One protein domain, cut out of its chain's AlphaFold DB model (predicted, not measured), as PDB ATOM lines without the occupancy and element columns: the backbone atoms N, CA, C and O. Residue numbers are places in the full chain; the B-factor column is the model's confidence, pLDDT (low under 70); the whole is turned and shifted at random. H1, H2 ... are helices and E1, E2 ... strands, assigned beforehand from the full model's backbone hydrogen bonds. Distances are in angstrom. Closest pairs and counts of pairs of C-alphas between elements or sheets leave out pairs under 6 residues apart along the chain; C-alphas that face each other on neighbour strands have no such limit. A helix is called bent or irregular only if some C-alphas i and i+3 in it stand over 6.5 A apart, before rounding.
ATOM      1  N   CYS A  44     214.781 384.955 293.362       66.69
ATOM      2  CA  CYS A  44     213.768 384.230 292.568       66.69
ATOM      3  C   CYS A  44     214.364 383.039 291.789       66.69
ATOM      4  O   CYS A  44     213.959 382.748 290.667       66.69
ATOM      5  N   THR A  45     215.345 382.363 292.381       76.56
ATOM      6  CA  THR A  45     215.911 381.111 291.906       76.56
ATOM      7  C   THR A  45     215.002 379.987 292.374       76.56
ATOM      8  O   THR A  45     214.705 379.873 293.562       76.56
ATOM      9  N   GLY A  46     214.540 379.169 291.437       84.69
ATOM     10  CA  GLY A  46     213.706 378.013 291.721       84.69
ATOM     11  C   GLY A  46     212.549 377.875 290.746       84.69
ATOM     12  O   GLY A  46     212.382 378.645 289.793       84.69
ATOM     13  N   CYS A  47     211.743 376.865 291.010       88.69
ATOM     14  CA  CYS A  47     210.609 376.474 290.199       88.69
ATOM     15  C   CYS A  47     209.455 376.053 291.099       88.69
ATOM     16  O   CYS A  47     209.644 375.677 292.261       88.69
ATOM     17  N   THR A  48     208.260 376.115 290.533       90.12
ATOM     18  CA  THR A  48     207.037 375.666 291.186       90.12
ATOM     19  C   THR A  48     206.337 374.682 290.271       90.12
ATOM     20  O   THR A  48     206.179 374.938 289.073       90.12
ATOM     21  N   VAL A  49     205.907 373.568 290.855       89.81
ATOM     22  CA  VAL A  49     205.002 372.605 290.233       89.81
ATOM     23  C   VAL A  49     203.695 372.685 291.005       89.81
ATOM     24  O   VAL A  49     203.662 372.442 292.208       89.81
ATOM     25  N   ASN A  50     202.622 373.073 290.328       91.25
ATOM     26  CA  ASN A  50     201.292 373.162 290.905       91.25
ATOM     27  C   ASN A  50     200.392 372.107 290.269       91.25
ATOM     28  O   ASN A  50     200.436 371.893 289.059       91.25
ATOM     29  N   ILE A  51     199.558 371.448 291.060       91.31
ATOM     30  CA  ILE A  51     198.541 370.552 290.525       91.31
ATOM     31  C   ILE A  51     197.234 370.690 291.291       91.31
ATOM     32  O   ILE A  51     197.204 370.741 292.521       91.31
ATOM     33  N   PHE A  52     196.132 370.728 290.545       87.88
ATOM     34  CA  PHE A  52     194.811 370.915 291.123       87.88
ATOM     35  C   PHE A  52     194.116 369.599 291.407       87.88
ATOM     36  O   PHE A  52     194.032 368.708 290.557       87.88
ATOM     37  N   LYS A  53     193.556 369.529 292.611       89.56
ATOM     38  CA  LYS A  53     192.696 368.444 293.055       89.56
ATOM     39  C   LYS A  53     191.277 368.624 292.504       89.56
ATOM     40  O   LYS A  53     190.626 369.626 292.800       89.56
ATOM     41  N   THR A  54     190.770 367.626 291.784       88.62
ATOM     42  CA  THR A  54     189.363 367.544 291.358       88.62
ATOM     43  C   THR A  54     188.723 366.291 291.938       88.62
ATOM     44  O   THR A  54     189.265 365.198 291.805       88.62
ATOM     45  N   THR A  55     187.568 366.424 292.582       90.56
ATOM     46  CA  THR A  55     186.804 365.260 293.047       90.56
ATOM     47  C   THR A  55     186.005 364.680 291.883       90.56
ATOM     48  O   THR A  55     185.292 365.411 291.199       90.56
ATOM     49  N   LEU A  56     186.112 363.370 291.673       90.12
ATOM     50  CA  LEU A  56     185.321 362.617 290.710       90.12
ATOM     51  C   LEU A  56     184.307 361.752 291.464       90.12
ATOM     52  O   LEU A  56     184.675 360.893 292.268       90.12
ATOM     53  N   SER A  57     183.032 361.971 291.176       88.75
ATOM     54  CA  SER A  57     181.921 361.123 291.601       88.75
ATOM     55  C   SER A  57     181.218 360.547 290.375       88.75
ATOM     56  O   SER A  57     181.472 360.971 289.243       88.75
ATOM     57  N   TYR A  58     180.321 359.587 290.599       87.44
ATOM     58  CA  TYR A  58     179.467 359.078 289.533       87.44
ATOM     59  C   TYR A  58     178.704 360.249 288.870       87.44
ATOM     60  O   TYR A  58     178.145 361.079 289.591       87.44
ATOM     61  N   PRO A  59     178.713 360.367 287.527       82.94
ATOM     62  CA  PRO A  59     178.200 361.555 286.837       82.94
ATOM     63  C   PRO A  59     176.670 361.600 286.728       82.94
ATOM     64  O   PRO A  59     176.108 362.656 286.451       82.94
ATOM     65  N   GLY A  60     175.991 360.461 286.895       82.81
ATOM     66  CA  GLY A  60     174.535 360.361 286.810       82.81
ATOM     67  C   GLY A  60     173.841 360.420 288.172       82.81
ATOM     68  O   GLY A  60     174.467 360.348 289.226       82.81
ATOM     69  N   MET A  61     172.510 360.490 288.153       80.75
ATOM     70  CA  MET A  61     171.723 360.215 289.354       80.75
ATOM     71  C   MET A  61     171.752 358.713 289.644       80.75
ATOM     72  O   MET A  61     171.386 357.909 288.783       80.75
ATOM     73  N   VAL A  62     172.162 358.344 290.858       85.69
ATOM     74  CA  VAL A  62     172.074 356.969 291.357       85.69
ATOM     75  C   VAL A  62     170.826 356.846 292.215       85.69
ATOM     76  O   VAL A  62     170.680 357.541 293.221       85.69
ATOM     77  N   ARG A  63     169.909 355.961 291.821       88.69
ATOM     78  CA  ARG A  63     168.775 355.577 292.660       88.69
ATOM     79  C   ARG A  63     169.177 354.370 293.492       88.69
ATOM     80  O   ARG A  63     169.271 353.267 292.964       88.69
ATOM     81  N   GLU A  64     169.376 354.585 294.783       85.56
ATOM     82  CA  GLU A  64     169.606 353.506 295.740       85.56
ATOM     83  C   GLU A  64     168.310 352.736 295.992       85.56
ATOM     84  O   GLU A  64     167.300 353.300 296.423       85.56
ATOM     85  N   VAL A  65     168.334 351.435 295.724       88.06
ATOM     86  CA  VAL A  65     167.254 350.512 296.060       88.06
ATOM     87  C   VAL A  65     167.815 349.473 297.010       88.06
ATOM     88  O   VAL A  65     168.631 348.639 296.635       88.06
ATOM     89  N   THR A  66     167.360 349.499 298.254       84.62
ATOM     90  CA  THR A  66     167.724 348.460 299.213       84.62
ATOM     91  C   THR A  66     166.760 347.292 299.074       84.62
ATOM     92  O   THR A  66     165.551 347.457 299.242       84.62
ATOM     93  N   THR A  67     167.285 346.105 298.789       83.69
ATOM     94  CA  THR A  67     166.512 344.859 298.790       83.69
ATOM     95  C   THR A  67     166.946 343.984 299.953       83.69
ATOM     96  O   THR A  67     168.134 343.734 300.157       83.69
ATOM     97  N   THR A  68     165.979 343.509 300.732       81.50
ATOM     98  CA  THR A  68     166.249 342.543 301.796       81.50
ATOM     99  C   THR A  68     166.242 341.145 301.201       81.50
ATOM    100  O   THR A  68     165.207 340.680 300.721       81.50
ATOM    101  N   GLN A  69     167.379 340.459 301.253       80.44
ATOM    102  CA  GLN A  69     167.474 339.054 300.873       80.44
ATOM    103  C   GLN A  69     167.697 338.208 302.119       80.44
ATOM    104  O   GLN A  69     168.551 338.510 302.955       80.44
ATOM    105  N   LYS A  70     166.922 337.131 302.257       78.75
ATOM    106  CA  LYS A  70     167.240 336.097 303.240       78.75
ATOM    107  C   LYS A  70     168.459 335.350 302.730       78.75
ATOM    108  O   LYS A  70     168.431 334.857 301.607       78.75
ATOM    109  N   ALA A  71     169.495 335.259 303.551       83.12
ATOM    110  CA  ALA A  71     170.616 334.383 303.263       83.12
ATOM    111  C   ALA A  71     170.784 333.370 304.382       83.12
ATOM    112  O   ALA A  71     170.568 333.662 305.560       83.12
ATOM    113  N   THR A  72     171.188 332.169 304.008       82.19
ATOM    114  CA  THR A  72     171.564 331.136 304.957       82.19
ATOM    115  C   THR A  72     173.078 331.117 305.084       82.19
ATOM    116  O   THR A  72     173.775 330.892 304.093       82.19
ATOM    117  N   ILE A  73     173.576 331.352 306.298       83.06
ATOM    118  CA  ILE A  73     175.000 331.227 306.614       83.06
ATOM    119  C   ILE A  73     175.234 329.802 307.104       83.06
ATOM    120  O   ILE A  73     174.629 329.371 308.091       83.06
ATOM    121  N   VAL A  74     176.104 329.073 306.412       80.62
ATOM    122  CA  VAL A  74     176.480 327.702 306.763       80.62
ATOM    123  C   VAL A  74     177.906 327.726 307.307       80.62
ATOM    124  O   VAL A  74     178.837 327.974 306.539       80.62
ATOM    125  N   PRO A  75     178.102 327.498 308.617       79.44
ATOM    126  CA  PRO A  75     179.434 327.312 309.167       79.44
ATOM    127  C   PRO A  75     179.973 325.933 308.786       79.44
ATOM    128  O   PRO A  75     179.309 324.915 309.001       79.44
ATOM    129  N   TYR A  76     181.197 325.903 308.273       78.94
ATOM    130  CA  TYR A  76     181.971 324.693 308.030       78.94
ATOM    131  C   TYR A  76     183.034 324.575 309.111       78.94
ATOM    132  O   TYR A  76     183.932 325.413 309.201       78.94
ATOM    133  N   LEU A  77     182.924 323.537 309.935       86.25
ATOM    134  CA  LEU A  77     183.912 323.212 310.953       86.25
ATOM    135  C   LEU A  77     184.812 322.100 310.419       86.25
ATOM    136  O   LEU A  77     184.388 320.947 310.320       86.25
ATOM    137  N   TYR A  78     186.049 322.445 310.086       80.50
ATOM    138  CA  TYR A  78     187.069 321.488 309.681       80.50
ATOM    139  C   TYR A  78     187.776 320.963 310.919       80.50
ATOM    140  O   TYR A  78     188.360 321.751 311.657       80.50
ATOM    141  N   ILE A  79     187.723 319.654 311.141       89.69
ATOM    142  CA  ILE A  79     188.448 318.976 312.219       89.69
ATOM    143  C   ILE A  79     189.610 318.215 311.584       89.69
ATOM    144  O   ILE A  79     189.383 317.310 310.772       89.69
ATOM    145  N   TYR A  80     190.834 318.590 311.936       86.81
ATOM    146  CA  TYR A  80     192.061 317.978 311.426       86.81
ATOM    147  C   TYR A  80     192.479 316.765 312.276       86.81
ATOM    148  O   TYR A  80     192.050 316.637 313.427       86.81
ATOM    149  N   PRO A  81     193.334 315.862 311.757       89.69
ATOM    150  CA  PRO A  81     193.792 314.681 312.493       89.69
ATOM    151  C   PRO A  81     194.540 315.001 313.794       89.69
ATOM    152  O   PRO A  81     194.519 314.193 314.717       89.69
ATOM    153  N   ASN A  82     195.169 316.178 313.892       90.31
ATOM    154  CA  ASN A  82     195.827 316.659 315.113       90.31
ATOM    155  C   ASN A  82     194.845 317.239 316.155       90.31
ATOM    156  O   ASN A  82     195.280 317.698 317.207       90.31
ATOM    157  N   GLY A  83     193.538 317.233 315.872       91.12
ATOM    158  CA  GLY A  83     192.498 317.785 316.739       91.12
ATOM    159  C   GLY A  83     192.280 319.291 316.593       91.12
ATOM    160  O   GLY A  83     191.350 319.816 317.207       91.12
ATOM    161  N   GLU A  84     193.076 319.991 315.778       88.75
ATOM    162  CA  GLU A  84     192.826 321.403 315.492       88.75
ATOM    163  C   GLU A  84     191.526 321.580 314.713       88.75
ATOM    164  O   GLU A  84     191.130 320.740 313.896       88.75
ATOM    165  N   THR A  85     190.864 322.707 314.969       88.38
ATOM    166  CA  THR A  85     189.611 323.057 314.309       88.38
ATOM    167  C   THR A  85     189.714 324.408 313.626       88.38
ATOM    168  O   THR A  85     190.146 325.379 314.242       88.38
ATOM    169  N   VAL A  86     189.284 324.477 312.367       83.12
ATOM    170  CA  VAL A  86     189.195 325.723 311.594       83.12
ATOM    171  C   VAL A  86     187.743 325.925 311.191       83.12
ATOM    172  O   VAL A  86     187.104 325.001 310.692       83.12
ATOM    173  N   THR A  87     187.211 327.127 311.416       81.88
ATOM    174  CA  THR A  87     185.840 327.476 311.019       81.88
ATOM    175  C   THR A  87     185.874 328.377 309.790       81.88
ATOM    176  O   THR A  87     186.528 329.417 309.809       81.88
ATOM    177  N   SER A  88     185.160 327.980 308.739       83.94
ATOM    178  CA  SER A  88     184.855 328.800 307.561       83.94
ATOM    179  C   SER A  88     183.341 329.005 307.457       83.94
ATOM    180  O   SER A  88     182.570 328.329 308.140       83.94
ATOM    181  N   PHE A  89     182.895 329.921 306.603       80.69
ATOM    182  CA  PHE A  89     181.478 330.193 306.380       80.69
ATOM    183  C   PHE A  89     181.202 330.367 304.889       80.69
ATOM    184  O   PHE A  89     181.932 331.090 304.213       80.69
ATOM    185  N   SER A  90     180.101 329.787 304.410       78.25
ATOM    186  CA  SER A  90     179.548 330.097 303.085       78.25
ATOM    187  C   SER A  90     178.150 330.691 303.236       78.25
ATOM    188  O   SER A  90     177.401 330.331 304.150       78.25
ATOM    189  N   THR A  91     177.802 331.625 302.350       77.94
ATOM    190  CA  THR A  91     176.525 332.352 302.385       77.94
ATOM    191  C   THR A  91     175.723 332.059 301.122       77.94
ATOM    192  O   THR A  91     176.191 332.307 300.012       77.94
ATOM    193  N   TYR A  92     174.497 331.563 301.288       79.94
ATOM    194  CA  TYR A  92     173.624 331.155 300.183       79.94
ATOM    195  C   TYR A  92     172.332 331.973 300.171       79.94
ATOM    196  O   TYR A  92     171.753 332.203 301.231       79.94
ATOM    197  N   ALA A  93     171.841 332.361 298.987       77.94
ATOM    198  CA  ALA A  93     170.527 333.010 298.852       77.94
ATOM    199  C   ALA A  93     169.389 332.010 299.108       77.94
ATOM    200  O   ALA A  93     168.353 332.334 299.680       77.94
ATOM    201  N   VAL A  94     169.608 330.765 298.679       74.94
ATOM    202  CA  VAL A  94     168.730 329.626 298.931       74.94
ATOM    203  C   VAL A  94     169.615 328.452 299.317       74.94
ATOM    204  O   VAL A  94     170.379 327.948 298.491       74.94
ATOM    205  N   TYR A  95     169.530 328.028 300.576       69.38
ATOM    206  CA  TYR A  95     170.179 326.804 301.025       69.38
ATOM    207  C   TYR A  95     169.219 325.631 300.887       69.38
ATOM    208  O   TYR A  95     168.139 325.616 301.478       69.38
ATOM    209  N   THR A  96     169.638 324.628 300.124       73.56
ATOM    210  CA  THR A  96     168.972 323.328 300.066       73.56
ATOM    211  C   THR A  96     169.974 322.240 300.449       73.56
ATOM    212  O   THR A  96     171.190 322.451 300.394       73.56
ATOM    213  N   SER A  97     169.478 321.065 300.846       71.31
ATOM    214  CA  SER A  97     170.317 319.892 301.131       71.31
ATOM    215  C   SER A  97     171.008 319.323 299.885       71.31
ATOM    216  O   SER A  97     171.911 318.501 300.014       71.31
ATOM    217  N   SER A  98     170.602 319.754 298.688       74.50
ATOM    218  CA  SER A  98     171.210 319.371 297.421       74.50
ATOM    219  C   SER A  98     172.221 320.433 296.991       74.50
ATOM    220  O   SER A  98     171.846 321.567 296.692       74.50
ATOM    221  N   ALA A  99     173.503 320.064 296.925       67.12
ATOM    222  CA  ALA A  99     174.577 320.965 296.496       67.12
ATOM    223  C   ALA A  99     174.311 321.576 295.105       67.12
ATOM    224  O   ALA A  99     174.587 322.747 294.882       67.12
ATOM    225  N   THR A 100     173.685 320.823 294.196       71.25
ATOM    226  CA  THR A 100     173.346 321.278 292.836       71.25
ATOM    227  C   THR A 100     172.219 322.311 292.783       71.25
ATOM    228  O   THR A 100     172.057 322.973 291.765       71.25
ATOM    229  N   ALA A 101     171.431 322.461 293.853       74.44
ATOM    230  CA  ALA A 101     170.354 323.451 293.942       74.44
ATOM    231  C   ALA A 101     170.711 324.645 294.848       74.44
ATOM    232  O   ALA A 101     169.870 325.514 295.090       74.44
ATOM    233  N   GLN A 102     171.939 324.700 295.372       75.50
ATOM    234  CA  GLN A 102     172.418 325.851 296.129       75.50
ATOM    235  C   GLN A 102     172.701 327.008 295.174       75.50
ATOM    236  O   GLN A 102     173.503 326.889 294.250       75.50
ATOM    237  N   LYS A 103     172.045 328.147 295.406       76.44
ATOM    238  CA  LYS A 103     172.319 329.382 294.668       76.44
ATOM    239  C   LYS A 103     173.165 330.301 295.552       76.44
ATOM    240  O   LYS A 103     172.670 330.725 296.607       76.44
ATOM    241  N   PRO A 104     174.413 330.616 295.157       77.38
ATOM    242  CA  PRO A 104     175.210 331.625 295.838       77.38
ATOM    243  C   PRO A 104     174.432 332.933 295.949       77.38
ATOM    244  O   PRO A 104     173.620 333.261 295.076       77.38
ATOM    245  N   LEU A 105     174.666 333.681 297.025       78.19
ATOM    246  CA  LEU A 105     174.145 335.039 297.113       78.19
ATOM    247  C   LEU A 105     174.737 335.856 295.960       78.19
ATOM    248  O   LEU A 105     175.950 336.042 295.894       78.19
ATOM    249  N   SER A 106     173.891 336.305 295.031       76.38
ATOM    250  CA  SER A 106     174.343 337.154 293.935       76.38
ATOM    251  C   SER A 106     174.801 338.479 294.524       76.38
ATOM    252  O   SER A 106     173.985 339.224 295.074       76.38
ATOM    253  N   THR A 107     176.091 338.777 294.419       75.56
ATOM    254  CA  THR A 107     176.582 340.122 294.694       75.56
ATOM    255  C   THR A 107     176.028 341.047 293.614       75.56
ATOM    256  O   THR A 107     176.180 340.712 292.435       75.56
ATOM    257  N   PRO A 108     175.369 342.161 293.972       76.69
ATOM    258  CA  PRO A 108     174.934 343.131 292.979       76.69
ATOM    259  C   PRO A 108     176.133 343.558 292.130       76.69
ATOM    260  O   PRO A 108     177.247 343.710 292.639       76.69
ATOM    261  N   GLU A 109     175.907 343.685 290.823       82.75
ATOM    262  CA  GLU A 109     176.936 344.159 289.908       82.75
ATOM    263  C   GLU A 109     177.347 345.571 290.322       82.75
ATOM    264  O   GLU A 109     176.505 346.427 290.612       82.75
ATOM    265  N   ALA A 110     178.655 345.800 290.408       85.94
ATOM    266  CA  ALA A 110     179.159 347.101 290.792       85.94
ATOM    267  C   ALA A 110     178.848 348.108 289.680       85.94
ATOM    268  O   ALA A 110     179.141 347.869 288.509       85.94
ATOM    269  N   VAL A 111     178.277 349.255 290.042       89.31
ATOM    270  CA  VAL A 111     178.047 350.331 289.074       89.31
ATOM    271  C   VAL A 111     179.398 350.951 288.736       89.31
ATOM    272  O   VAL A 111     180.066 351.510 289.607       89.31
ATOM    273  N   THR A 112     179.808 350.844 287.474       92.81
ATOM    274  CA  THR A 112     181.081 351.386 286.992       92.81
ATOM    275  C   THR A 112     180.873 352.481 285.952       92.81
ATOM    276  O   THR A 112     179.842 352.544 285.278       92.81
ATOM    277  N   TRP A 113     181.843 353.385 285.831       91.88
ATOM    278  CA  TRP A 113     181.886 354.383 284.763       91.88
ATOM    279  C   TRP A 113     183.326 354.631 284.335       91.88
ATOM    280  O   TRP A 113     184.245 354.478 285.132       91.88
ATOM    281  N   THR A 114     183.538 355.015 283.076       91.12
ATOM    282  CA  THR A 114     184.883 355.314 282.571       91.12
ATOM    283  C   THR A 114     185.066 356.815 282.411       91.12
ATOM    284  O   THR A 114     184.251 357.481 281.777       91.12
ATOM    285  N   THR A 115     186.142 357.349 282.977       90.31
ATOM    286  CA  THR A 115     186.549 358.746 282.811       90.31
ATOM    287  C   THR A 115     188.067 358.836 282.785       90.31
ATOM    288  O   THR A 115     188.734 358.062 283.464       90.31
ATOM    289  N   LEU A 116     188.628 359.738 281.972       88.81
ATOM    290  CA  LEU A 116     190.085 359.907 281.829       88.81
ATOM    291  C   LEU A 116     190.832 358.586 281.525       88.81
ATOM    292  O   LEU A 116     191.975 358.396 281.932       88.81
ATOM    293  N   GLY A 117     190.169 357.649 280.837       88.19
ATOM    294  CA  GLY A 117     190.715 356.324 280.524       88.19
ATOM    295  C   GLY A 117     190.732 355.321 281.687       88.19
ATOM    296  O   GLY A 117     191.335 354.263 281.540       88.19
ATOM    297  N   VAL A 118     190.083 355.618 282.818       90.12
ATOM    298  CA  VAL A 118     190.002 354.734 283.994       90.12
ATOM    299  C   VAL A 118     188.559 354.344 284.274       90.12
ATOM    300  O   VAL A 118     187.678 355.202 284.312       90.12
ATOM    301  N   THR A 119     188.328 353.053 284.509       94.19
ATOM    302  CA  THR A 119     187.061 352.538 285.032       94.19
ATOM    303  C   THR A 119     187.017 352.731 286.547       94.19
ATOM    304  O   THR A 119     187.829 352.174 287.283       94.19
ATOM    305  N   LEU A 120     186.072 353.545 287.003       93.12
ATOM    306  CA  LEU A 120     185.806 353.863 288.400       93.12
ATOM    307  C   LEU A 120     184.563 353.111 288.877       93.12
ATOM    308  O   LEU A 120     183.690 352.783 288.071       93.12
ATOM    309  N   THR A 121     184.474 352.863 290.183       92.62
ATOM    310  CA  THR A 121     183.425 352.030 290.781       92.62
ATOM    311  C   THR A 121     182.672 352.791 291.861       92.62
ATOM    312  O   THR A 121     183.267 353.364 292.767       92.62
ATOM    313  N   TYR A 122     181.348 352.789 291.788       88.75
ATOM    314  CA  TYR A 122     180.473 353.378 292.796       88.75
ATOM    315  C   TYR A 122     180.337 352.409 293.989       88.75
ATOM    316  O   TYR A 122     180.331 351.196 293.759       88.75
ATOM    317  N   PRO A 123     180.227 352.876 295.251       90.44
ATOM    318  CA  PRO A 123     180.064 354.260 295.727       90.44
ATOM    319  C   PRO A 123     181.370 355.022 295.973       90.44
ATOM    320  O   PRO A 123     181.359 356.086 296.598       90.44
ATOM    321  N   THR A 124     182.506 354.496 295.518       89.75
ATOM    322  CA  THR A 124     183.804 355.102 295.798       89.75
ATOM    323  C   THR A 124     183.896 356.491 295.173       89.75
ATOM    324  O   THR A 124     183.655 356.692 293.983       89.75
ATOM    325  N   THR A 125     184.243 357.475 296.001       88.75
ATOM    326  CA  THR A 125     184.609 358.811 295.528       88.75
ATOM    327  C   THR A 125     186.093 358.817 295.207       88.75
ATOM    328  O   THR A 125     186.894 358.273 295.970       88.75
ATOM    329  N   TYR A 126     186.465 359.453 294.102       92.31
ATOM    330  CA  TYR A 126     187.848 359.535 293.656       92.31
ATOM    331  C   TYR A 126     188.335 360.980 293.644       92.31
ATOM    332  O   TYR A 126     187.565 361.938 293.577       92.31
ATOM    333  N   VAL A 127     189.645 361.131 293.697       91.19
ATOM    334  CA  VAL A 127     190.366 362.380 293.530       91.19
ATOM    335  C   VAL A 127     191.242 362.234 292.303       91.19
ATOM    336  O   VAL A 127     192.050 361.314 292.241       91.19
ATOM    337  N   ALA A 128     191.106 363.153 291.359       91.94
ATOM    338  CA  ALA A 128     191.947 363.234 290.181       91.94
ATOM    339  C   ALA A 128     192.791 364.509 290.182       91.94
ATOM    340  O   ALA A 128     192.337 365.576 290.605       91.94
ATOM    341  N   PHE A 129     194.006 364.389 289.659       91.69
ATOM    342  CA  PHE A 129     194.956 365.482 289.506       91.69
ATOM    343  C   PHE A 129     195.253 365.684 288.010       91.69
ATOM    344  O   PHE A 129     196.160 365.082 287.450       91.69
ATOM    345  N   THR A 130     194.420 366.464 287.318       84.44
ATOM    346  CA  THR A 130     194.289 366.398 285.844       84.44
ATOM    347  C   THR A 130     194.984 367.517 285.076       84.44
ATOM    348  O   THR A 130     194.969 367.527 283.847       84.44
ATOM    349  N   SER A 131     195.577 368.490 285.763       88.06
ATOM    350  CA  SER A 131     196.152 369.674 285.115       88.06
ATOM    351  C   SER A 131     197.367 370.175 285.884       88.06
ATOM    352  O   SER A 131     197.262 371.175 286.598       88.06
ATOM    353  N   PRO A 132     198.511 369.468 285.792       92.31
ATOM    354  CA  PRO A 132     199.755 369.999 286.310       92.31
ATOM    355  C   PRO A 132     200.123 371.272 285.558       92.31
ATOM    356  O   PRO A 132     200.066 371.347 284.327       92.31
ATOM    357  N   LEU A 133     200.525 372.264 286.328       92.50
ATOM    358  CA  LEU A 133     201.153 373.475 285.864       92.50
ATOM    359  C   LEU A 133     202.583 373.486 286.394       92.50
ATOM    360  O   LEU A 133     202.805 373.174 287.561       92.50
ATOM    361  N   ALA A 134     203.554 373.891 285.587       90.38
ATOM    362  CA  ALA A 134     204.888 374.147 286.114       90.38
ATOM    363  C   ALA A 134     205.557 375.327 285.424       90.38
ATOM    364  O   ALA A 134     205.188 375.715 284.311       90.38
ATOM    365  N   GLY A 135     206.541 375.902 286.107       86.94
ATOM    366  CA  GLY A 135     207.388 376.933 285.535       86.94
ATOM    367  C   GLY A 135     208.406 377.487 286.520       86.94
ATOM    368  O   GLY A 135     208.368 377.211 287.722       86.94
ATOM    369  N   SER A 136     209.337 378.277 285.991       85.44
ATOM    370  CA  SER A 136     210.337 378.974 286.798       85.44
ATOM    371  C   SER A 136     209.726 380.172 287.526       85.44
ATOM    372  O   SER A 136     208.840 380.859 287.001       85.44
ATOM    373  N   ASN A 137     210.266 380.473 288.703       85.00
ATOM    374  CA  ASN A 137     209.930 381.693 289.424       85.00
ATOM    375  C   ASN A 137     210.555 382.912 288.731       85.00
ATOM    376  O   ASN A 137     211.682 382.863 288.232       85.00
ATOM    377  N   LYS A 138     209.804 384.013 288.657       82.19
ATOM    378  CA  LYS A 138     210.218 385.272 288.030       82.19
ATOM    379  C   LYS A 138     210.017 386.433 289.003       82.19
ATOM    380  O   LYS A 138     209.036 386.431 289.745       82.19
ATOM    381  N   PRO A 139     210.919 387.427 289.016       80.62
ATOM    382  CA  PRO A 139     210.699 388.649 289.776       80.62
ATOM    383  C   PRO A 139     209.580 389.480 289.135       80.62
ATOM    384  O   PRO A 139     209.573 389.691 287.921       80.62
ATOM    385  N   PHE A 140     208.649 389.977 289.944       80.31
ATOM    386  CA  PHE A 140     207.677 390.987 289.536       80.31
ATOM    387  C   PHE A 140     208.325 392.378 289.553       80.31
ATOM    388  O   PHE A 140     208.941 392.770 290.543       80.31
ATOM    389  N   THR A 141     208.187 393.138 288.465       78.19
ATOM    390  CA  THR A 141     208.865 394.434 288.265       78.19
ATOM    391  C   THR A 141     208.023 395.666 288.632       78.19
ATOM    392  O   THR A 141     208.421 396.788 288.324       78.19
ATOM    393  N   GLY A 142     206.882 395.508 289.318       76.56
ATOM    394  CA  GLY A 142     206.002 396.620 289.707       76.56
ATOM    395  C   GLY A 142     205.982 396.910 291.211       76.56
ATOM    396  O   GLY A 142     205.358 396.174 291.966       76.56
ATOM    397  N   GLY A 143     206.603 398.015 291.641       71.12
ATOM    398  CA  GLY A 143     206.412 398.671 292.952       71.12
ATOM    399  C   GLY A 143     206.948 397.939 294.193       71.12
ATOM    400  O   GLY A 143     207.643 398.553 294.994       71.12
ATOM    401  N   ASN A 144     206.682 396.639 294.327       75.69
ATOM    402  CA  ASN A 144     207.206 395.756 295.363       75.69
ATOM    403  C   ASN A 144     207.794 394.517 294.686       75.69
ATOM    404  O   ASN A 144     207.113 393.855 293.905       75.69
ATOM    405  N   ALA A 145     209.049 394.188 294.981       68.94
ATOM    406  CA  ALA A 145     209.663 392.994 294.425       68.94
ATOM    407  C   ALA A 145     209.158 391.745 295.156       68.94
ATOM    408  O   ALA A 145     209.438 391.548 296.336       68.94
ATOM    409  N   PHE A 146     208.430 390.898 294.438       76.06
ATOM    410  CA  PHE A 146     208.064 389.552 294.872       76.06
ATOM    411  C   PHE A 146     208.297 388.565 293.727       76.06
ATOM    412  O   PHE A 146     208.352 388.957 292.561       76.06
ATOM    413  N   CYS A 147     208.457 387.282 294.051       74.06
ATOM    414  CA  CYS A 147     208.563 386.228 293.046       74.06
ATOM    415  C   CYS A 147     207.169 385.689 292.703       74.06
ATOM    416  O   CYS A 147     206.346 385.488 293.596       74.06
ATOM    417  N   TYR A 148     206.914 385.421 291.426       79.56
ATOM    418  CA  TYR A 148     205.718 384.715 290.965       79.56
ATOM    419  C   TYR A 148     206.114 383.551 290.056       79.56
ATOM    420  O   TYR A 148     207.116 383.620 289.345       79.56
ATOM    421  N   ALA A 149     205.326 382.480 290.063       79.44
ATOM    422  CA  ALA A 149     205.552 381.347 289.176       79.44
ATOM    423  C   ALA A 149     204.978 381.648 287.782       79.44
ATOM    424  O   ALA A 149     203.785 381.931 287.639       79.44
ATOM    425  N   SER A 150     205.810 381.571 286.739       82.56
ATOM    426  CA  SER A 150     205.350 381.640 285.345       82.56
ATOM    427  C   SER A 150     204.841 380.269 284.906       82.56
ATOM    428  O   SER A 150     205.533 379.533 284.206       82.56
ATOM    429  N   LEU A 151     203.650 379.907 285.371       84.00
ATOM    430  CA  LEU A 151     203.087 378.576 285.192       84.00
ATOM    431  C   LEU A 151     202.601 378.333 283.756       84.00
ATOM    432  O   LEU A 151     201.844 379.124 283.195       84.00
ATOM    433  N   THR A 152     203.000 377.198 283.189       89.06
ATOM    434  CA  THR A 152     202.506 376.681 281.906       89.06
ATOM    435  C   THR A 152     201.787 375.359 282.125       89.06
ATOM    436  O   THR A 152     202.219 374.539 282.936       89.06
ATOM    437  N   THR A 153     200.668 375.154 281.428       91.62
ATOM    438  CA  THR A 153     199.928 373.891 281.494       91.62
ATOM    439  C   THR A 153     200.722 372.781 280.834       91.62
ATOM    440  O   THR A 153     201.135 372.912 279.682       91.62
ATOM    441  N   ILE A 154     200.890 371.670 281.546       92.75
ATOM    442  CA  ILE A 154     201.596 370.501 281.039       92.75
ATOM    443  C   ILE A 154     200.562 369.504 280.504       92.75
ATOM    444  O   ILE A 154     199.802 368.928 281.291       92.75
ATOM    445  N   PRO A 155     200.502 369.272 279.178       90.94
ATOM    446  CA  PRO A 155     199.612 368.267 278.625       90.94
ATOM    447  C   PRO A 155     200.079 366.877 279.066       90.94
ATOM    448  O   PRO A 155     201.185 366.442 278.748       90.94
ATOM    449  N   LEU A 156     199.223 366.169 279.801       88.31
ATOM    450  CA  LEU A 156     199.477 364.786 280.190       88.31
ATOM    451  C   LEU A 156     198.869 363.822 279.170       88.31
ATOM    452  O   LEU A 156     197.689 363.974 278.841       88.31
ATOM    453  N   PRO A 157     199.604 362.790 278.719       88.38
ATOM    454  CA  PRO A 157     199.009 361.726 277.921       88.38
ATOM    455  C   PRO A 157     198.003 360.930 278.770       88.38
ATOM    456  O   PRO A 157     198.165 360.810 279.986       88.38
ATOM    457  N   ALA A 158     196.973 360.358 278.137       86.62
ATOM    458  CA  ALA A 158     195.886 359.659 278.837       86.62
ATOM    459  C   ALA A 158     196.360 358.577 279.842       86.62
ATOM    460  O   ALA A 158     195.866 358.573 280.969       86.62
ATOM    461  N   PRO A 159     197.374 357.736 279.539       89.31
ATOM    462  CA  PRO A 159     197.901 356.775 280.514       89.31
ATOM    463  C   PRO A 159     198.504 357.424 281.768       89.31
ATOM    464  O   PRO A 159     198.442 356.851 282.853       89.31
ATOM    465  N   SER A 160     199.080 358.623 281.647       91.44
ATOM    466  CA  SER A 160     199.615 359.364 282.794       91.44
ATOM    467  C   SER A 160     198.506 359.984 283.636       91.44
ATOM    468  O   SER A 160     198.609 359.990 284.859       91.44
ATOM    469  N   GLN A 161     197.430 360.458 283.002       90.38
ATOM    470  CA  GLN A 161     196.256 360.971 283.715       90.38
ATOM    471  C   GLN A 161     195.588 359.873 284.548       90.38
ATOM    472  O   GLN A 161     195.227 360.112 285.697       90.38
ATOM    473  N   ALA A 162     195.504 358.654 284.011       90.31
ATOM    474  CA  ALA A 162     194.951 357.499 284.711       90.31
ATOM    475  C   ALA A 162     195.673 357.176 286.033       90.31
ATOM    476  O   ALA A 162     195.043 356.778 287.010       90.31
ATOM    477  N   ARG A 163     196.994 357.391 286.087       91.94
ATOM    478  CA  ARG A 163     197.822 357.165 287.287       91.94
ATOM    479  C   ARG A 163     197.661 358.242 288.361       91.94
ATOM    480  O   ARG A 163     198.170 358.075 289.465       91.94
ATOM    481  N   LEU A 164     196.974 359.333 288.036       92.38
ATOM    482  CA  LEU A 164     196.722 360.470 288.915       92.38
ATOM    483  C   LEU A 164     195.299 360.465 289.482       92.38
ATOM    484  O   LEU A 164     194.789 361.513 289.880       92.38
ATOM    485  N   ILE A 165     194.656 359.296 289.514       93.38
ATOM    486  CA  ILE A 165     193.330 359.097 290.093       93.38
ATOM    487  C   ILE A 165     193.453 358.153 291.285       93.38
ATOM    488  O   ILE A 165     193.938 357.031 291.155       93.38
ATOM    489  N   PHE A 166     192.986 358.604 292.445       91.69
ATOM    490  CA  PHE A 166     193.079 357.875 293.709       91.69
ATOM    491  C   PHE A 166     191.705 357.813 294.369       91.69
ATOM    492  O   PHE A 166     190.982 358.812 294.331       91.69
ATOM    493  N   PRO A 167     191.311 356.691 294.984       92.75
ATOM    494  CA  PRO A 167     190.107 356.680 295.795       92.75
ATOM    495  C   PRO A 167     190.336 357.490 297.090       92.75
ATOM    496  O   PRO A 167     191.459 357.612 297.582       92.75
ATOM    497  N   VAL A 168     189.287 358.156 297.587       88.69
ATOM    498  CA  VAL A 168     189.371 359.112 298.719       88.69
ATOM    499  C   VAL A 168     189.770 358.439 300.039       88.69
ATOM    500  O   VAL A 168     190.261 359.112 300.942       88.69
ATOM    501  N   ASP A 169     189.571 357.129 300.156       86.62
ATOM    502  CA  ASP A 169     189.916 356.314 301.324       86.62
ATOM    503  C   ASP A 169     191.419 356.010 301.448       86.62
ATOM    504  O   ASP A 169     191.857 355.496 302.479       86.62
ATOM    505  N   VAL A 170     192.227 356.353 300.440       80.12
ATOM    506  CA  VAL A 170     193.682 356.183 300.501       80.12
ATOM    507  C   VAL A 170     194.292 357.235 301.437       80.12
ATOM    508  O   VAL A 170     193.993 358.426 301.292       80.12
ATOM    509  N   PRO A 171     195.181 356.836 302.372       83.38
ATOM    510  CA  PRO A 171     195.976 357.774 303.156       83.38
ATOM    511  C   PRO A 171     196.681 358.773 302.238       83.38
ATOM    512  O   PRO A 171     197.209 358.379 301.206       83.38
ATOM    513  N   ASP A 172     196.658 360.050 302.623       86.19
ATOM    514  CA  ASP A 172     197.239 361.201 301.922       86.19
ATOM    515  C   ASP A 172     198.025 360.886 300.620       86.19
ATOM    516  O   ASP A 172     199.207 360.538 300.689       86.19
ATOM    517  N   PRO A 173     197.419 361.036 299.422       87.50
ATOM    518  CA  PRO A 173     198.056 360.645 298.163       87.50
ATOM    519  C   PRO A 173     199.191 361.589 297.729       87.50
ATOM    520  O   PRO A 173     199.841 361.330 296.713       87.50
ATOM    521  N   ARG A 174     199.444 362.684 298.462       88.56
ATOM    522  CA  ARG A 174     200.403 363.732 298.080       88.56
ATOM    523  C   ARG A 174     201.815 363.208 297.759       88.56
ATOM    524  O   ARG A 174     202.316 363.588 296.705       88.56
ATOM    525  N   PRO A 175     202.445 362.308 298.547       90.94
ATOM    526  CA  PRO A 175     203.786 361.806 298.229       90.94
ATOM    527  C   PRO A 175     203.838 361.041 296.901       90.94
ATOM    528  O   PRO A 175     204.756 361.234 296.108       90.94
ATOM    529  N   SER A 176     202.823 360.215 296.631       89.56
ATOM    530  CA  SER A 176     202.707 359.456 295.380       89.56
ATOM    531  C   SER A 176     202.497 360.374 294.178       89.56
ATOM    532  O   SER A 176     203.047 360.120 293.108       89.56
ATOM    533  N   VAL A 177     201.720 361.448 294.354       91.44
ATOM    534  CA  VAL A 177     201.499 362.462 293.316       91.44
ATOM    535  C   VAL A 177     202.795 363.211 293.017       91.44
ATOM    536  O   VAL A 177     203.178 363.272 291.852       91.44
ATOM    537  N   SER A 178     203.501 363.717 294.031       91.12
ATOM    538  CA  SER A 178     204.773 364.431 293.837       91.12
ATOM    539  C   SER A 178     205.821 363.554 293.155       91.12
ATOM    540  O   SER A 178     206.342 363.940 292.114       91.12
ATOM    541  N   ALA A 179     206.029 362.325 293.642       91.81
ATOM    542  CA  ALA A 179     206.973 361.390 293.031       91.81
ATOM    543  C   ALA A 179     206.615 361.053 291.572       91.81
ATOM    544  O   ALA A 179     207.495 360.883 290.729       91.81
ATOM    545  N   PHE A 180     205.320 360.960 291.253       92.94
ATOM    546  CA  PHE A 180     204.881 360.758 289.877       92.94
ATOM    547  C   PHE A 180     205.167 361.980 289.000       92.94
ATOM    548  O   PHE A 180     205.667 361.807 287.892       92.94
ATOM    549  N   LEU A 181     204.874 363.191 289.482       91.62
ATOM    550  CA  LEU A 181     205.148 364.432 288.752       91.62
ATOM    551  C   LEU A 181     206.645 364.632 288.508       91.62
ATOM    552  O   LEU A 181     207.021 365.034 287.408       91.62
ATOM    553  N   ASP A 182     207.489 364.275 289.474       92.75
ATOM    554  CA  ASP A 182     208.945 364.351 289.333       92.75
ATOM    555  C   ASP A 182     209.484 363.423 288.240       92.75
ATOM    556  O   ASP A 182     210.447 363.751 287.548       92.75
ATOM    557  N   ALA A 183     208.823 362.282 288.032       94.25
ATOM    558  CA  ALA A 183     209.191 361.312 287.009       94.25
ATOM    559  C   ALA A 183     208.695 361.672 285.594       94.25
ATOM    560  O   ALA A 183     209.000 360.945 284.645       94.25
ATOM    561  N   LEU A 184     207.910 362.744 285.417       91.19
ATOM    562  CA  LEU A 184     207.369 363.126 284.111       91.19
ATOM    563  C   LEU A 184     208.351 364.017 283.330       91.19
ATOM    564  O   LEU A 184     208.555 365.170 283.714       91.19
ATOM    565  N   PRO A 185     208.845 363.586 282.149       92.75
ATOM    566  CA  PRO A 185     209.768 364.394 281.344       92.75
ATOM    567  C   PRO A 185     209.209 365.768 280.951       92.75
ATOM    568  O   PRO A 185     209.952 366.738 280.829       92.75
ATOM    569  N   ALA A 186     207.888 365.868 280.775       88.81
ATOM    570  CA  ALA A 186     207.221 367.124 280.443       88.81
ATOM    571  C   ALA A 186     207.282 368.150 281.591       88.81
ATOM    572  O   ALA A 186     207.339 369.348 281.326       88.81
ATOM    573  N   VAL A 187     207.320 367.694 282.850       89.06
ATOM    574  CA  VAL A 187     207.502 368.569 284.019       89.06
ATOM    575  C   VAL A 187     208.941 369.073 284.062       89.06
ATOM    576  O   VAL A 187     209.143 370.282 284.135       89.06
ATOM    577  N   SER A 188     209.932 368.186 283.913       90.06
ATOM    578  CA  SER A 188     211.357 368.559 283.849       90.06
ATOM    579  C   SER A 188     211.639 369.572 282.736       90.06
ATOM    580  O   SER A 188     212.344 370.560 282.951       90.06
ATOM    581  N   ALA A 189     211.035 369.374 281.560       89.69
ATOM    582  CA  ALA A 189     211.141 370.302 280.440       89.69
ATOM    583  C   ALA A 189     210.522 371.679 280.749       89.69
ATOM    584  O   ALA A 189     211.102 372.699 280.386       89.69
ATOM    585  N   ALA A 190     209.376 371.718 281.439       87.81
ATOM    586  CA  ALA A 190     208.695 372.965 281.793       87.81
ATOM    587  C   ALA A 190     209.435 373.774 282.874       87.81
ATOM    588  O   ALA A 190     209.410 375.006 282.844       87.81
ATOM    589  N   VAL A 191     210.100 373.108 283.824       89.62
ATOM    590  CA  VAL A 191     210.862 373.788 284.889       89.62
ATOM    591  C   VAL A 191     212.306 374.104 284.492       89.62
ATOM    592  O   VAL A 191     212.914 374.984 285.101       89.62
ATOM    593  N   GLY A 192     212.840 373.432 283.465       88.31
ATOM    594  CA  GLY A 192     214.214 373.609 282.985       88.31
ATOM    595  C   GLY A 192     215.273 372.979 283.899       88.31
ATOM    596  O   GLY A 192     216.387 373.491 283.975       88.31
ATOM    597  N   GLY A 193     214.927 371.905 284.618       90.19
ATOM    598  CA  GLY A 193     215.782 371.276 285.631       90.19
ATOM    599  C   GLY A 193     215.137 370.053 286.291       90.19
ATOM    600  O   GLY A 193     214.204 369.470 285.742       90.19
ATOM    601  N   ASP A 194     215.647 369.668 287.465       89.62
ATOM    602  CA  ASP A 194     215.108 368.574 288.284       89.62
ATOM    603  C   ASP A 194     213.837 369.030 289.035       89.62
ATOM    604  O   ASP A 194     213.941 369.881 289.928       89.62
ATOM    605  N   PRO A 195     212.646 368.482 288.716       89.31
ATOM    606  CA  PRO A 195     211.397 368.853 289.378       89.31
ATOM    607  C   PRO A 195     211.375 368.596 290.887       89.31
ATOM    608  O   PRO A 195     210.664 369.301 291.603       89.31
ATOM    609  N   SER A 196     212.178 367.651 291.385       90.62
ATOM    610  CA  SER A 196     212.230 367.330 292.817       90.62
ATOM    611  C   SER A 196     212.848 368.460 293.654       90.62
ATOM    612  O   SER A 196     212.630 368.543 294.864       90.62
ATOM    613  N   SER A 197     213.576 369.375 293.002       89.56
ATOM    614  CA  SER A 197     214.089 370.609 293.609       89.56
ATOM    615  C   SER A 197     213.065 371.752 293.631       89.56
ATOM    616  O   SER A 197     213.301 372.781 294.272       89.56
ATOM    617  N   CYS A 198     211.933 371.598 292.934       87.38
ATOM    618  CA  CYS A 198     210.863 372.586 292.901       87.38
ATOM    619  C   CYS A 198     209.971 372.488 294.141       87.38
ATOM    620  O   CYS A 198     209.814 371.434 294.757       87.38
ATOM    621  N   VAL A 199     209.293 373.587 294.466       88.31
ATOM    622  CA  VAL A 199     208.202 373.545 295.444       88.31
ATOM    623  C   VAL A 199     206.980 372.910 294.781       88.31
ATOM    624  O   VAL A 199     206.487 373.413 293.768       88.31
ATOM    625  N   HIS A 200     206.491 371.813 295.362       85.94
ATOM    626  CA  HIS A 200     205.254 371.152 294.949       85.94
ATOM    627  C   HIS A 200     204.070 371.722 295.721       85.94
ATOM    628  O   HIS A 200     203.921 371.494 296.923       85.94
ATOM    629  N   GLU A 201     203.200 372.436 295.020       88.38
ATOM    630  CA  GLU A 201     201.942 372.923 295.567       88.38
ATOM    631  C   GLU A 201     200.793 372.063 295.047       88.38
ATOM    632  O   GLU A 201     200.361 372.165 293.902       88.38
ATOM    633  N   ILE A 202     200.262 371.204 295.915       86.38
ATOM    634  CA  ILE A 202     199.026 370.480 295.627       86.38
ATOM    635  C   ILE A 202     197.885 371.373 296.096       86.38
ATOM    636  O   ILE A 202     197.497 371.371 297.269       86.38
ATOM    637  N   GLY A 203     197.414 372.206 295.172       76.25
ATOM    638  CA  GLY A 203     196.370 373.177 295.433       76.25
ATOM    639  C   GLY A 203     195.059 372.500 295.828       76.25
ATOM    640  O   GLY A 203     194.660 371.467 295.278       76.25
ATOM    641  N   GLY A 204     194.335 373.147 296.746       67.69
ATOM    642  CA  GLY A 204     192.890 372.957 296.843       67.69
ATOM    643  C   GLY A 204     192.221 373.217 295.484       67.69
ATOM    644  O   GLY A 204     192.872 373.743 294.578       67.69
ATOM    645  N   PRO A 205     190.940 372.851 295.306       59.66
ATOM    646  CA  PRO A 205     190.228 373.087 294.056       59.66
ATOM    647  C   PRO A 205     190.448 374.541 293.655       59.66
ATOM    648  O   PRO A 205     190.128 375.449 294.427       59.66
ATOM    649  N   ALA A 206     191.090 374.750 292.502       51.69
ATOM    650  CA  ALA A 206     191.374 376.089 292.025       51.69
ATOM    651  C   ALA A 206     190.068 376.874 292.099       51.69
ATOM    652  O   ALA A 206     189.039 376.408 291.593       51.69
ATOM    653  N   ARG A 207     190.097 378.084 292.664       46.38
ATOM    654  CA  ARG A 207     189.166 379.110 292.200       46.38
ATOM    655  C   ARG A 207     189.526 379.324 290.736       46.38
ATOM    656  O   ARG A 207     190.361 380.166 290.425       46.38
ATOM    657  N   SER A 208     188.996 378.476 289.857       41.69
ATOM    658  CA  SER A 208     189.136 378.668 288.425       41.69
ATOM    659  C   SER A 208     188.686 380.102 288.150       41.69
ATOM    660  O   SER A 208     187.610 380.481 288.628       41.69
ATOM    661  N   ALA A 226     168.770 357.638 284.914       81.25
ATOM    662  CA  ALA A 226     169.200 357.343 286.276       81.25
ATOM    663  C   ALA A 226     169.540 355.850 286.408       81.25
ATOM    664  O   ALA A 226     168.746 354.990 286.016       81.25
ATOM    665  N   VAL A 227     170.702 355.540 286.980       85.88
ATOM    666  CA  VAL A 227     171.118 354.155 287.213       85.88
ATOM    667  C   VAL A 227     170.605 353.708 288.572       85.88
ATOM    668  O   VAL A 227     170.748 354.409 289.573       85.88
ATOM    669  N   THR A 228     169.966 352.541 288.606       86.00
ATOM    670  CA  THR A 228     169.508 351.938 289.858       86.00
ATOM    671  C   THR A 228     170.640 351.114 290.452       86.00
ATOM    672  O   THR A 228     171.029 350.099 289.881       86.00
ATOM    673  N   HIS A 229     171.155 351.541 291.600       84.31
ATOM    674  CA  HIS A 229     172.097 350.762 292.390       84.31
ATOM    675  C   HIS A 229     171.310 349.970 293.433       84.31
ATOM    676  O   HIS A 229     170.547 350.542 294.212       84.31
ATOM    677  N   THR A 230     171.442 348.644 293.411       80.38
ATOM    678  CA  THR A 230     170.714 347.774 294.339       80.38
ATOM    679  C   THR A 230     171.633 347.350 295.474       80.38
ATOM    680  O   THR A 230     172.500 346.501 295.282       80.38
ATOM    681  N   SER A 231     171.425 347.903 296.667       76.94
ATOM    682  CA  SER A 231     172.086 347.427 297.882       76.94
ATOM    683  C   SER A 231     171.329 346.219 298.434       76.94
ATOM    684  O   SER A 231     170.098 346.228 298.519       76.94
ATOM    685  N   VAL A 232     172.044 345.154 298.800       76.06
ATOM    686  CA  VAL A 232     171.438 343.948 299.379       76.06
ATOM    687  C   VAL A 232     171.655 343.960 300.885       76.06
ATOM    688  O   VAL A 232     172.776 343.792 301.363       76.06
ATOM    689  N   GLN A 233     170.572 344.118 301.644       76.00
ATOM    690  CA  GLN A 233     170.587 343.859 303.079       76.00
ATOM    691  C   GLN A 233     170.353 342.372 303.314       76.00
ATOM    692  O   GLN A 233     169.314 341.817 302.951       76.00
ATOM    693  N   VAL A 234     171.335 341.721 303.929       73.19
ATOM    694  CA  VAL A 234     171.268 340.292 304.210       73.19
ATOM    695  C   VAL A 234     170.596 340.064 305.556       73.19
ATOM    696  O   VAL A 234     171.148 340.393 306.606       73.19
ATOM    697  N   LEU A 235     169.417 339.445 305.530       79.31
ATOM    698  CA  LEU A 235     168.819 338.857 306.720       79.31
ATOM    699  C   LEU A 235     169.380 337.441 306.880       79.31
ATOM    700  O   LEU A 235     168.935 336.505 306.211       79.31
ATOM    701  N   ALA A 236     170.391 337.305 307.733       74.25
ATOM    702  CA  ALA A 236     171.067 336.038 307.963       74.25
ATOM    703  C   ALA A 236     170.212 335.080 308.805       74.25
ATOM    704  O   ALA A 236     169.713 335.435 309.873       74.25
ATOM    705  N   VAL A 237     170.103 333.837 308.347       75.94
ATOM    706  CA  VAL A 237     169.613 332.701 309.130       75.94
ATOM    707  C   VAL A 237     170.756 331.700 309.237       75.94
ATOM    708  O   VAL A 237     171.252 331.211 308.223       75.94
ATOM    709  N   SER A 238     171.207 331.401 310.451       75.31
ATOM    710  CA  SER A 238     172.264 330.407 310.653       75.31
ATOM    711  C   SER A 238     171.712 329.001 310.416       75.31
ATOM    712  O   SER A 238     170.748 328.588 311.065       75.31
ATOM    713  N   ALA A 239     172.321 328.255 309.497       78.12
ATOM    714  CA  ALA A 239     172.069 326.825 309.351       78.12
ATOM    715  C   ALA A 239     172.823 326.017 310.417       78.12
ATOM    716  O   ALA A 239     173.674 326.527 311.149       78.12
ATOM    717  N   ARG A 240     172.521 324.715 310.488       80.12
ATOM    718  CA  ARG A 240     173.335 323.765 311.254       80.12
ATOM    719  C   ARG A 240     174.750 323.725 310.675       80.12
ATOM    720  O   ARG A 240     174.910 323.737 309.458       80.12
ATOM    721  N   ALA A 241     175.748 323.646 311.551       78.50
ATOM    722  CA  ALA A 241     177.138 323.509 311.138       78.50
ATOM    723  C   ALA A 241     177.358 322.207 310.365       78.50
ATOM    724  O   ALA A 241     176.852 321.148 310.752       78.50
ATOM    725  N   VAL A 242     178.145 322.292 309.297       81.25
ATOM    726  CA  VAL A 242     178.644 321.130 308.566       81.25
ATOM    727  C   VAL A 242     180.012 320.791 309.137       81.25
ATOM    728  O   VAL A 242     180.937 321.599 309.089       81.25
ATOM    729  N   ILE A 243     180.136 319.596 309.711       83.25
ATOM    730  CA  ILE A 243     181.411 319.099 310.223       83.25
ATOM    731  C   ILE A 243     182.110 318.354 309.094       83.25
ATOM    732  O   ILE A 243     181.585 317.366 308.577       83.25
ATOM    733  N   VAL A 244     183.305 318.811 308.744       84.38
ATOM    734  CA  VAL A 244     184.152 318.186 307.732       84.38
ATOM    735  C   VAL A 244     185.384 317.631 308.430       84.38
ATOM    736  O   VAL A 244     186.123 318.359 309.091       84.38
ATOM    737  N   LYS A 245     185.628 316.327 308.292       84.69
ATOM    738  CA  LYS A 245     186.921 315.756 308.679       84.69
ATOM    739  C   LYS A 245     187.920 316.082 307.579       84.69
ATOM    740  O   LYS A 245     187.762 315.605 306.457       84.69
ATOM    741  N   ALA A 246     188.903 316.916 307.889       79.69
ATOM    742  CA  ALA A 246     189.940 317.278 306.939       79.69
ATOM    743  C   ALA A 246     190.994 316.166 306.859       79.69
ATOM    744  O   ALA A 246     191.401 315.596 307.873       79.69
ATOM    745  N   THR A 247     191.455 315.867 305.648       74.31
ATOM    746  CA  THR A 247     192.606 314.994 305.406       74.31
ATOM    747  C   THR A 247     193.827 315.876 305.163       74.31
ATOM    748  O   THR A 247     193.935 316.484 304.104       74.31
ATOM    749  N   GLY A 248     194.720 315.994 306.147       83.75
ATOM    750  CA  GLY A 248     195.934 316.809 306.031       83.75
ATOM    751  C   GLY A 248     196.306 317.527 307.325       83.75
ATOM    752  O   GLY A 248     195.643 317.355 308.346       83.75
ATOM    753  N   ALA A 249     197.378 318.315 307.282       80.88
ATOM    754  CA  ALA A 249     197.718 319.241 308.356       80.88
ATOM    755  C   ALA A 249     196.861 320.517 308.239       80.88
ATOM    756  O   ALA A 249     196.514 320.908 307.120       80.88
ATOM    757  N   PRO A 250     196.512 321.168 309.359       78.75
ATOM    758  CA  PRO A 250     195.861 322.470 309.324       78.75
ATOM    759  C   PRO A 250     196.743 323.500 308.610       78.75
ATOM    760  O   PRO A 250     197.975 323.395 308.663       78.75
ATOM    761  N   PRO A 251     196.144 324.500 307.935       77.00
ATOM    762  CA  PRO A 251     196.907 325.598 307.367       77.00
ATOM    763  C   PRO A 251     197.706 326.247 308.495       77.00
ATOM    764  O   PRO A 251     197.132 326.629 309.515       77.00
TER     765      PRO A 251
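AT A GLANCE: This is residues 44 to 208 and 226 to 251 of the 390 residues of an uncharacterized protein of Trichodelitschia bisporula (UniProt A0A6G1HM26). What shape do these atoms make? Two lobes lie end to end: one is the strongly twisted sheet E1, E6, E7, E8, E9 with H2 and H3 packed on one face, the other a long, bent sheet of E2, E3, E10 and E11 with no named helix on it. The small hairpin E4 and E5 sits at the first lobe's end toward the second. What is it built of? The printed part has 191 residues, with three named helices and eleven named strands in the order E1 to E7, H1, E8, H2, H3, E9 to E11; of the 108 residues in named elements 87 are in strands, and the class is mostly strand; both large sheets are branched, with parallel and antiparallel pairs. The whole is extended, with a radius of gyration of the C-alphas of 27.1 A and spans of 85 by 48 by 28 A.

IN THESE COORDINATES: Where are the first strands? E1, residues 47 to 56, starts at C-alpha 47 (210.609, 376.474, 290.199) and is 28.8 A long. E2, residues 62 to 79, is 46.3 A, and E3, residues 85 to 94, 26.8 A. What follows? E4 is residues 112 to 115, E5 118 to 121, E6 126 to 139 with 37.2 A, E7 147 to 149, H1 158 to 162, E8 165 to 167, H2 174 to 182 and H3 185 to 191. E9 is 199 to 203, E10 227 to 238 with 33.4 A, and E11 242 to 245, ending at C-alpha 245 (186.921, 315.756, 308.679).

HOW THE PARTS SIT: How is the first sheet paired? Antiparallel E6 lies on one side of E1 (N 50 and O 133, 2.8 A, within hydrogen-bond range) and parallel E9 on the other side, with N 201 and O 49 at 2.8 A. E7 and E8 are antiparallel to E6, on its other side from E1, with N 138 and O 148, and N 127 and O 166, each at 2.8 A. Where are the helices? On the same face, H2 is only just over E9, with 3 C-alphas falling on it, closest at Ser 178 and His 200, 6.8 A between C-alphas; H3 is over E6, closest at Val 191 and Gly 135, 4.7 A between C-alphas. H1 only grazes the sheet; in H1, H2 and H3 every O i to N i+4 pair is within range. How is the second sheet paired? E2 bends by 63 degrees at residue 65; antiparallel E3 is on one side, with N 74 and O 90 at 2.9 A, and parallel E10 and E11 on the other side, with N 65 and O 229 at 2.8 A and N 77 and O 242 at 2.9 A.

THE WHOLE: How large is it? The two farthest C-alphas, of Pro 81 and Gly 143, are 87.2 A apart. Is it unbroken? Residues 209 to 225 are cut out, with 29.3 A between C-alphas 208 and 226; the link from E3 to E4 is long. Where is confidence low? Residues 44, 95, 99, 145 and 204 to 208 are under 70.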